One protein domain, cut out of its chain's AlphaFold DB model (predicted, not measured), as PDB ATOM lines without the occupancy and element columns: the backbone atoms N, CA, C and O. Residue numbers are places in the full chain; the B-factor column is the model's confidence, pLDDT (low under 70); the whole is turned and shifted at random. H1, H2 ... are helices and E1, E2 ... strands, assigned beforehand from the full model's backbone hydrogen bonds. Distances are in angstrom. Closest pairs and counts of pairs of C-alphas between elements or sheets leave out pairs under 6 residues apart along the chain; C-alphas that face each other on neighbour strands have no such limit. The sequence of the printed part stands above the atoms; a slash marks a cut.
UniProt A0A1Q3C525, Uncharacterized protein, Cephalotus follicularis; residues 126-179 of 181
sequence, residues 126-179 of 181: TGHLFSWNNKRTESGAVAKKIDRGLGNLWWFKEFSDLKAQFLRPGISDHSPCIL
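This is residues 126 to 179 of the 181 residues of an uncharacterized protein of Cephalotus follicularis (UniProt A0A1Q3C525). This is a long, narrow rod with little regular structure, with the short helix H1 at one end and a loop turning back near Ser 139 at the other. Strands E1 and E2 lie along the chain before and after H1, and short end stretches pair with E2. The printed part has 54 residues, with 13 in named elements, in the order E1, H1, E2; the class is mixed. It is loose, with a radius of gyration of the C-alphas of 13.8 A, and spans 44 by 16 by 13 A.

H1, residues 153 to 158, has every O i to N i+4 pair within hydrogen-bond range. E1, residues 150 to 152, and H1 meet only through their tight link. E2, residues 163 to 166, is apart from H1, and only just apart from E1, at 8.5 A. Residues 165 to 166 of E2 pair parallel with 126 to 127 and antiparallel with 177 to 178.

H1 runs 8.7 A from C-alpha 153 at (-36.333, 106.055, 28.855). E1 is 7.2 A long; E2 is 9.4 A, ending at C-alpha 166 (-39.633, 89.755, 14.843).

The printed part has no cut; residues 153 and 160 are under 70 in pLDDT.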
ATOM      1  N   THR A 126     -40.015  89.878  20.930       86.00
ATOM      2  CA  THR A 126     -40.950  88.758  20.767       86.00
ATOM      3  C   THR A 126     -40.863  88.188  19.349       86.00
ATOM      4  O   THR A 126     -40.367  88.843  18.433       86.00
ATOM      5  N   GLY A 127     -41.333  86.952  19.155       86.69
ATOM      6  CA  GLY A 127     -41.306  86.284  17.852       86.69
ATOM      7  C   GLY A 127     -39.997  85.534  17.575       86.69
ATOM      8  O   GLY A 127     -39.503  84.810  18.440       86.69
ATOM      9  N   HIS A 128     -39.462  85.647  16.356       84.06
ATOM     10  CA  HIS A 128     -38.309  84.863  15.908       84.06
ATOM     11  C   HIS A 128     -37.000  85.262  16.597       84.06
ATOM     12  O   HIS A 128     -36.573  86.418  16.580       84.06
ATOM     13  N   LEU A 129     -36.333  84.254  17.171       80.69
ATOM     14  CA  LEU A 129     -35.108  84.421  17.956       80.69
ATOM     15  C   LEU A 129     -33.912  84.876  17.107       80.69
ATOM     16  O   LEU A 129     -33.080  85.654  17.567       80.69
ATOM     17  N   PHE A 130     -33.831  84.396  15.867       86.31
ATOM     18  CA  PHE A 130     -32.817  84.793  14.896       86.31
ATOM     19  C   PHE A 130     -33.440  85.750  13.896       86.31
ATOM     20  O   PHE A 130     -34.520  85.482  13.378       86.31
ATOM     21  N   SER A 131     -32.753  86.856  13.637       84.69
ATOM     22  CA  SER A 131     -33.230  87.879  12.714       84.69
ATOM     23  C   SER A 131     -32.581  87.783  11.342       84.69
ATOM     24  O   SER A 131     -33.043  88.448  10.432       84.69
ATOM     25  N   TRP A 132     -31.562  86.935  11.183       92.69
ATOM     26  CA  TRP A 132     -30.900  86.671   9.914       92.69
ATOM     27  C   TRP A 132     -30.578  85.183   9.753       92.69
ATOM     28  O   TRP A 132     -30.240  84.512  10.733       92.69
ATOM     29  N   ASN A 133     -30.631  84.657   8.530       89.56
ATOM     30  CA  ASN A 133     -30.143  83.320   8.198       89.56
ATOM     31  C   ASN A 133     -29.511  83.269   6.805       89.56
ATOM     32  O   ASN A 133     -29.942  83.961   5.899       89.56
ATOM     33  N   ASN A 134     -28.542  82.386   6.595       90.88
ATOM     34  CA  ASN A 134     -27.836  82.274   5.318       90.88
ATOM     35  C   ASN A 134     -28.595  81.495   4.221       90.88
ATOM     36  O   ASN A 134     -27.975  81.141   3.220       90.88
ATOM     37  N   LYS A 135     -29.886  81.178   4.416       86.25
ATOM     38  CA  LYS A 135     -30.751  80.403   3.501       86.25
ATOM     39  C   LYS A 135     -30.254  79.001   3.115       86.25
ATOM     40  O   LYS A 135     -30.818  78.384   2.217       86.25
ATOM     41  N   ARG A 136     -29.231  78.471   3.790       86.12
ATOM     42  CA  ARG A 136     -28.721  77.110   3.561       86.12
ATOM     43  C   ARG A 136     -29.426  76.109   4.475       86.12
ATOM     44  O   ARG A 136     -29.849  76.465   5.573       86.12
ATOM     45  N   THR A 137     -29.523  74.862   4.030       84.06
ATOM     46  CA  THR A 137     -30.089  73.745   4.795       84.06
ATOM     47  C   THR A 137     -28.990  72.875   5.417       84.06
ATOM     48  O   THR A 137     -27.807  73.010   5.094       84.06
ATOM     49  N   GLU A 138     -29.391  71.993   6.337       84.00
ATOM     50  CA  GLU A 138     -28.542  70.948   6.927       84.00
ATOM     51  C   GLU A 138     -27.285  71.492   7.637       84.00
ATOM     52  O   GLU A 138     -27.357  72.454   8.402       84.00
ATOM     53  N   SER A 139     -26.125  70.872   7.413       82.56
ATOM     54  CA  SER A 139     -24.859  71.188   8.086       82.56
ATOM     55  C   SER A 139     -24.318  72.588   7.765       82.56
ATOM     56  O   SER A 139     -23.486  73.112   8.505       82.56
ATOM     57  N   GLY A 140     -24.798  73.214   6.687       83.19
ATOM     58  CA  GLY A 140     -24.420  74.565   6.276       83.19
ATOM     59  C   GLY A 140     -25.328  75.673   6.811       83.19
ATOM     60  O   GLY A 140     -25.052  76.847   6.536       83.19
ATOM     61  N   ALA A 141     -26.406  75.337   7.530       86.81
ATOM     62  CA  ALA A 141     -27.386  76.301   8.016       86.81
ATOM     63  C   ALA A 141     -26.800  77.189   9.125       86.81
ATOM     64  O   ALA A 141     -26.358  76.715  10.171       86.81
ATOM     65  N   VAL A 142     -26.820  78.507   8.911       84.88
ATOM     66  CA  VAL A 142     -26.399  79.504   9.905       84.88
ATOM     67  C   VAL A 142     -27.525  80.501  10.099       84.88
ATOM     68  O   VAL A 142     -27.914  81.186   9.157       84.88
ATOM     69  N   ALA A 143     -27.994  80.630  11.337       87.12
ATOM     70  CA  ALA A 143     -28.916  81.675  11.756       87.12
ATOM     71  C   ALA A 143     -28.279  82.506  12.875       87.12
ATOM     72  O   ALA A 143     -27.618  81.971  13.765       87.12
ATOM     73  N   LYS A 144     -28.431  83.830  12.806       81.00
ATOM     74  CA  LYS A 144     -27.867  84.774  13.775       81.00
ATOM     75  C   LYS A 144     -28.903  85.817  14.160       81.00
ATOM     76  O   LYS A 144     -29.803  86.154  13.395       81.00
ATOM     77  N   LYS A 145     -28.760  86.351  15.368       83.94
ATOM     78  CA  LYS A 145     -29.495  87.529  15.809       83.94
ATOM     79  C   LYS A 145     -28.599  88.748  15.638       83.94
ATOM     80  O   LYS A 145     -27.616  88.872  16.363       83.94
ATOM     81  N   ILE A 146     -28.915  89.590  14.660       83.62
ATOM     82  CA  ILE A 146     -28.105  90.772  14.321       83.62
ATOM     83  C   ILE A 146     -28.910  92.076  14.316       83.62
ATOM     84  O   ILE A 146     -28.320  93.143  14.430       83.62
ATOM     85  N   ASP A 147     -30.241  91.989  14.292       85.50
ATOM     86  CA  ASP A 147     -31.143  93.141  14.266       85.50
ATOM     87  C   ASP A 147     -31.730  93.409  15.661       85.50
ATOM     88  O   ASP A 147     -32.133  92.483  16.383       85.50
ATOM     89  N   ARG A 148     -31.776  94.690  16.048       85.62
ATOM     90  CA  ARG A 148     -32.202  95.162  17.375       85.62
ATOM     91  C   ARG A 148     -33.134  96.366  17.235       85.62
ATOM     92  O   ARG A 148     -32.830  97.287  16.486       85.62
ATOM     93  N   GLY A 149     -34.236  96.360  17.985       84.56
ATOM     94  CA  GLY A 149     -35.051  97.550  18.233       84.56
ATOM     95  C   GLY A 149     -34.544  98.255  19.487       84.56
ATOM     96  O   GLY A 149     -34.300  97.595  20.498       84.56
ATOM     97  N   LEU A 150     -34.367  99.569  19.412       85.31
ATOM     98  CA  LEU A 150     -33.765 100.377  20.465       85.31
ATOM     99  C   LEU A 150     -34.691 101.546  20.828       85.31
ATOM    100  O   LEU A 150     -35.295 102.136  19.935       85.31
ATOM    101  N   GLY A 151     -34.787 101.892  22.111       79.31
ATOM    102  CA  GLY A 151     -35.604 103.010  22.602       79.31
ATOM    103  C   GLY A 151     -34.981 103.665  23.831       79.31
ATOM    104  O   GLY A 151     -34.136 103.060  24.478       79.31
ATOM    105  N   ASN A 152     -35.347 104.909  24.140       81.44
ATOM    106  CA  ASN A 152     -34.859 105.601  25.337       81.44
ATOM    107  C   ASN A 152     -35.896 105.605  26.468       81.44
ATOM    108  O   ASN A 152     -37.064 105.279  26.259       81.44
ATOM    109  N   LEU A 153     -35.472 106.024  27.667       68.19
ATOM    110  CA  LEU A 153     -36.333 106.055  28.855       68.19
ATOM    111  C   LEU A 153     -37.596 106.906  28.691       68.19
ATOM    112  O   LEU A 153     -38.615 106.583  29.293       68.19
ATOM    113  N   TRP A 154     -37.551 107.988  27.911       75.75
ATOM    114  CA  TRP A 154     -38.745 108.795  27.649       75.75
ATOM    115  C   TRP A 154     -39.769 107.995  26.836       75.75
ATOM    116  O   TRP A 154     -40.923 107.884  27.234       75.75
ATOM    117  N   TRP A 155     -39.306 107.317  25.786       71.69
ATOM    118  CA  TRP A 155     -40.127 106.440  24.958       71.69
ATOM    119  C   TRP A 155     -40.687 105.241  25.734       71.69
ATOM    120  O   TRP A 155     -41.845 104.889  25.562       71.69
ATOM    121  N   PHE A 156     -39.914 104.643  26.649       71.50
ATOM    122  CA  PHE A 156     -40.426 103.570  27.513       71.50
ATOM    123  C   PHE A 156     -41.421 104.055  28.566       71.50
ATOM    124  O   PHE A 156     -42.231 103.267  29.040       71.50
ATOM    125  N   LYS A 157     -41.364 105.326  28.978       73.62
ATOM    126  CA  LYS A 157     -42.377 105.890  29.881       73.62
ATOM    127  C   LYS A 157     -43.700 106.108  29.160       73.62
ATOM    128  O   LYS A 157     -44.743 105.891  29.763       73.62
ATOM    129  N   GLU A 158     -43.644 106.525  27.902       79.69
ATOM    130  CA  GLU A 158     -44.830 106.781  27.085       79.69
ATOM    131  C   GLU A 158     -45.443 105.487  26.519       79.69
ATOM    132  O   GLU A 158     -46.660 105.335  26.517       79.69
ATOM    133  N   PHE A 159     -44.610 104.510  26.144       75.12
ATOM    134  CA  PHE A 159     -45.016 103.226  25.561       75.12
ATOM    135  C   PHE A 159     -44.477 102.046  26.391       75.12
ATOM    136  O   PHE A 159     -43.642 101.258  25.940       75.12
ATOM    137  N   SER A 160     -44.930 101.928  27.641       68.19
ATOM    138  CA  SER A 160     -44.367 101.021  28.661       68.19
ATOM    139  C   SER A 160     -44.416  99.523  28.335       68.19
ATOM    140  O   SER A 160     -43.582  98.763  28.836       68.19
ATOM    141  N   ASP A 161     -45.320  99.100  27.452       73.38
ATOM    142  CA  ASP A 161     -45.463  97.707  27.013       73.38
ATOM    143  C   ASP A 161     -44.879  97.425  25.619       73.38
ATOM    144  O   ASP A 161     -45.044  96.317  25.092       73.38
ATOM    145  N   LEU A 162     -44.169  98.392  25.024       75.69
ATOM    146  CA  LEU A 162     -43.654  98.285  23.661       75.69
ATOM    147  C   LEU A 162     -42.628  97.152  23.520       75.69
ATOM    148  O   LEU A 162     -41.675  97.016  24.295       75.69
ATOM    149  N   LYS A 163     -42.811  96.338  22.477       82.94
ATOM    150  CA  LYS A 163     -41.925  95.221  22.138       82.94
ATOM    151  C   LYS A 163     -41.573  95.262  20.662       82.94
ATOM    152  O   LYS A 163     -42.427  95.515  19.820       82.94
ATOM    153  N   ALA A 164     -40.325  94.938  20.353       87.75
ATOM    154  CA  ALA A 164     -39.889  94.685  18.991       87.75
ATOM    155  C   ALA A 164     -40.285  93.260  18.583       87.75
ATOM    156  O   ALA A 164     -39.713  92.279  19.074       87.75
ATOM    157  N   GLN A 165     -41.278  93.141  17.702       89.81
ATOM    158  CA  GLN A 165     -41.774  91.857  17.220       89.81
ATOM    159  C   GLN A 165     -41.038  91.445  15.946       89.81
ATOM    160  O   GLN A 165     -41.164  92.089  14.907       89.81
ATOM    161  N   PHE A 166     -40.308  90.334  16.002       89.00
ATOM    162  CA  PHE A 166     -39.633  89.755  14.843       89.00
ATOM    163  C   PHE A 166     -40.509  88.678  14.198       89.00
ATOM    164  O   PHE A 166     -40.789  87.638  14.803       89.00
ATOM    165  N   LEU A 167     -40.958  88.925  12.969       86.00
ATOM    166  CA  LEU A 167     -41.805  88.005  12.209       86.00
ATOM    167  C   LEU A 167     -40.996  86.919  11.496       86.00
ATOM    168  O   LEU A 167     -39.767  86.918  11.505       86.00
ATOM    169  N   ARG A 168     -41.694  85.970  10.863       84.81
ATOM    170  CA  ARG A 168     -41.048  84.980   9.993       84.81
ATOM    171  C   ARG A 168     -40.326  85.701   8.845       84.81
ATOM    172  O   ARG A 168     -40.952  86.544   8.205       84.81
ATOM    173  N   PRO A 169     -39.081  85.316   8.518       81.50
ATOM    174  CA  PRO A 169     -38.335  85.895   7.398       81.50
ATOM    175  C   PRO A 169     -39.026  85.732   6.034       81.50
ATOM    176  O   PRO A 169     -38.773  86.492   5.101       81.50
ATOM    177  N   GLY A 170     -39.880  84.710   5.887       83.81
ATOM    178  CA  GLY A 170     -40.479  84.355   4.603       83.81
ATOM    179  C   GLY A 170     -39.395  84.095   3.552       83.81
ATOM    180  O   GLY A 170     -38.481  83.292   3.770       83.81
ATOM    181  N   ILE A 171     -39.471  84.813   2.429       83.88
ATOM    182  CA  ILE A 171     -38.482  84.733   1.343       83.88
ATOM    183  C   ILE A 171     -37.167  85.467   1.655       83.88
ATOM    184  O   ILE A 171     -36.142  85.118   1.078       83.88
ATOM    185  N   SER A 172     -37.146  86.404   2.611       86.50
ATOM    186  CA  SER A 172     -35.946  87.173   2.976       86.50
ATOM    187  C   SER A 172     -35.030  86.393   3.918       86.50
ATOM    188  O   SER A 172     -35.478  85.557   4.707       86.50
ATOM    189  N   ASP A 173     -33.726  86.626   3.820       85.44
ATOM    190  CA  ASP A 173     -32.734  86.195   4.801       85.44
ATOM    191  C   ASP A 173     -32.855  86.948   6.128       85.44
ATOM    192  O   ASP A 173     -32.438  86.397   7.145       85.44
ATOM    193  N   HIS A 174     -33.520  88.108   6.152       90.25
ATOM    194  CA  HIS A 174     -33.848  88.862   7.358       90.25
ATOM    195  C   HIS A 174     -35.294  88.661   7.836       90.25
ATOM    196  O   HIS A 174     -36.233  88.529   7.055       90.25
ATOM    197  N   SER A 175     -35.480  88.672   9.156       86.00
ATOM    198  CA  SER A 175     -36.796  88.698   9.800       86.00
ATOM    199  C   SER A 175     -37.293  90.139   9.915       86.00
ATOM    200  O   SER A 175     -36.604  90.948  10.544       86.00
ATOM    201  N   PRO A 176     -38.483  90.471   9.386       87.38
ATOM    202  CA  PRO A 176     -39.079  91.789   9.573       87.38
ATOM    203  C   PRO A 176     -39.257  92.109  11.061       87.38
ATOM    204  O   PRO A 176     -39.742  91.267  11.819       87.38
ATOM    205  N   CYS A 177     -38.882  93.323  11.469       88.38
ATOM    206  CA  CYS A 177     -39.096  93.835  12.821       88.38
ATOM    207  C   CYS A 177     -40.250  94.841  12.812       88.38
ATOM    208  O   CYS A 177     -40.170  95.857  12.127       88.38
ATOM    209  N   ILE A 178     -41.294  94.572  13.591       85.56
ATOM    210  CA  ILE A 178     -42.435  95.469  13.784       85.56
ATOM    211  C   ILE A 178     -42.317  96.148  15.147       85.56
ATOM    212  O   ILE A 178     -42.058  95.492  16.161       85.56
ATOM    213  N   LEU A 179     -42.521  97.465  15.150       81.31
ATOM    214  CA  LEU A 179     -42.675  98.299  16.339       81.31
ATOM    215  C   LEU A 179     -44.118  98.829  16.352       81.31
ATOM    216  O   LEU A 179     -44.422  99.698  15.539       81.31
TER     217      LEU A 179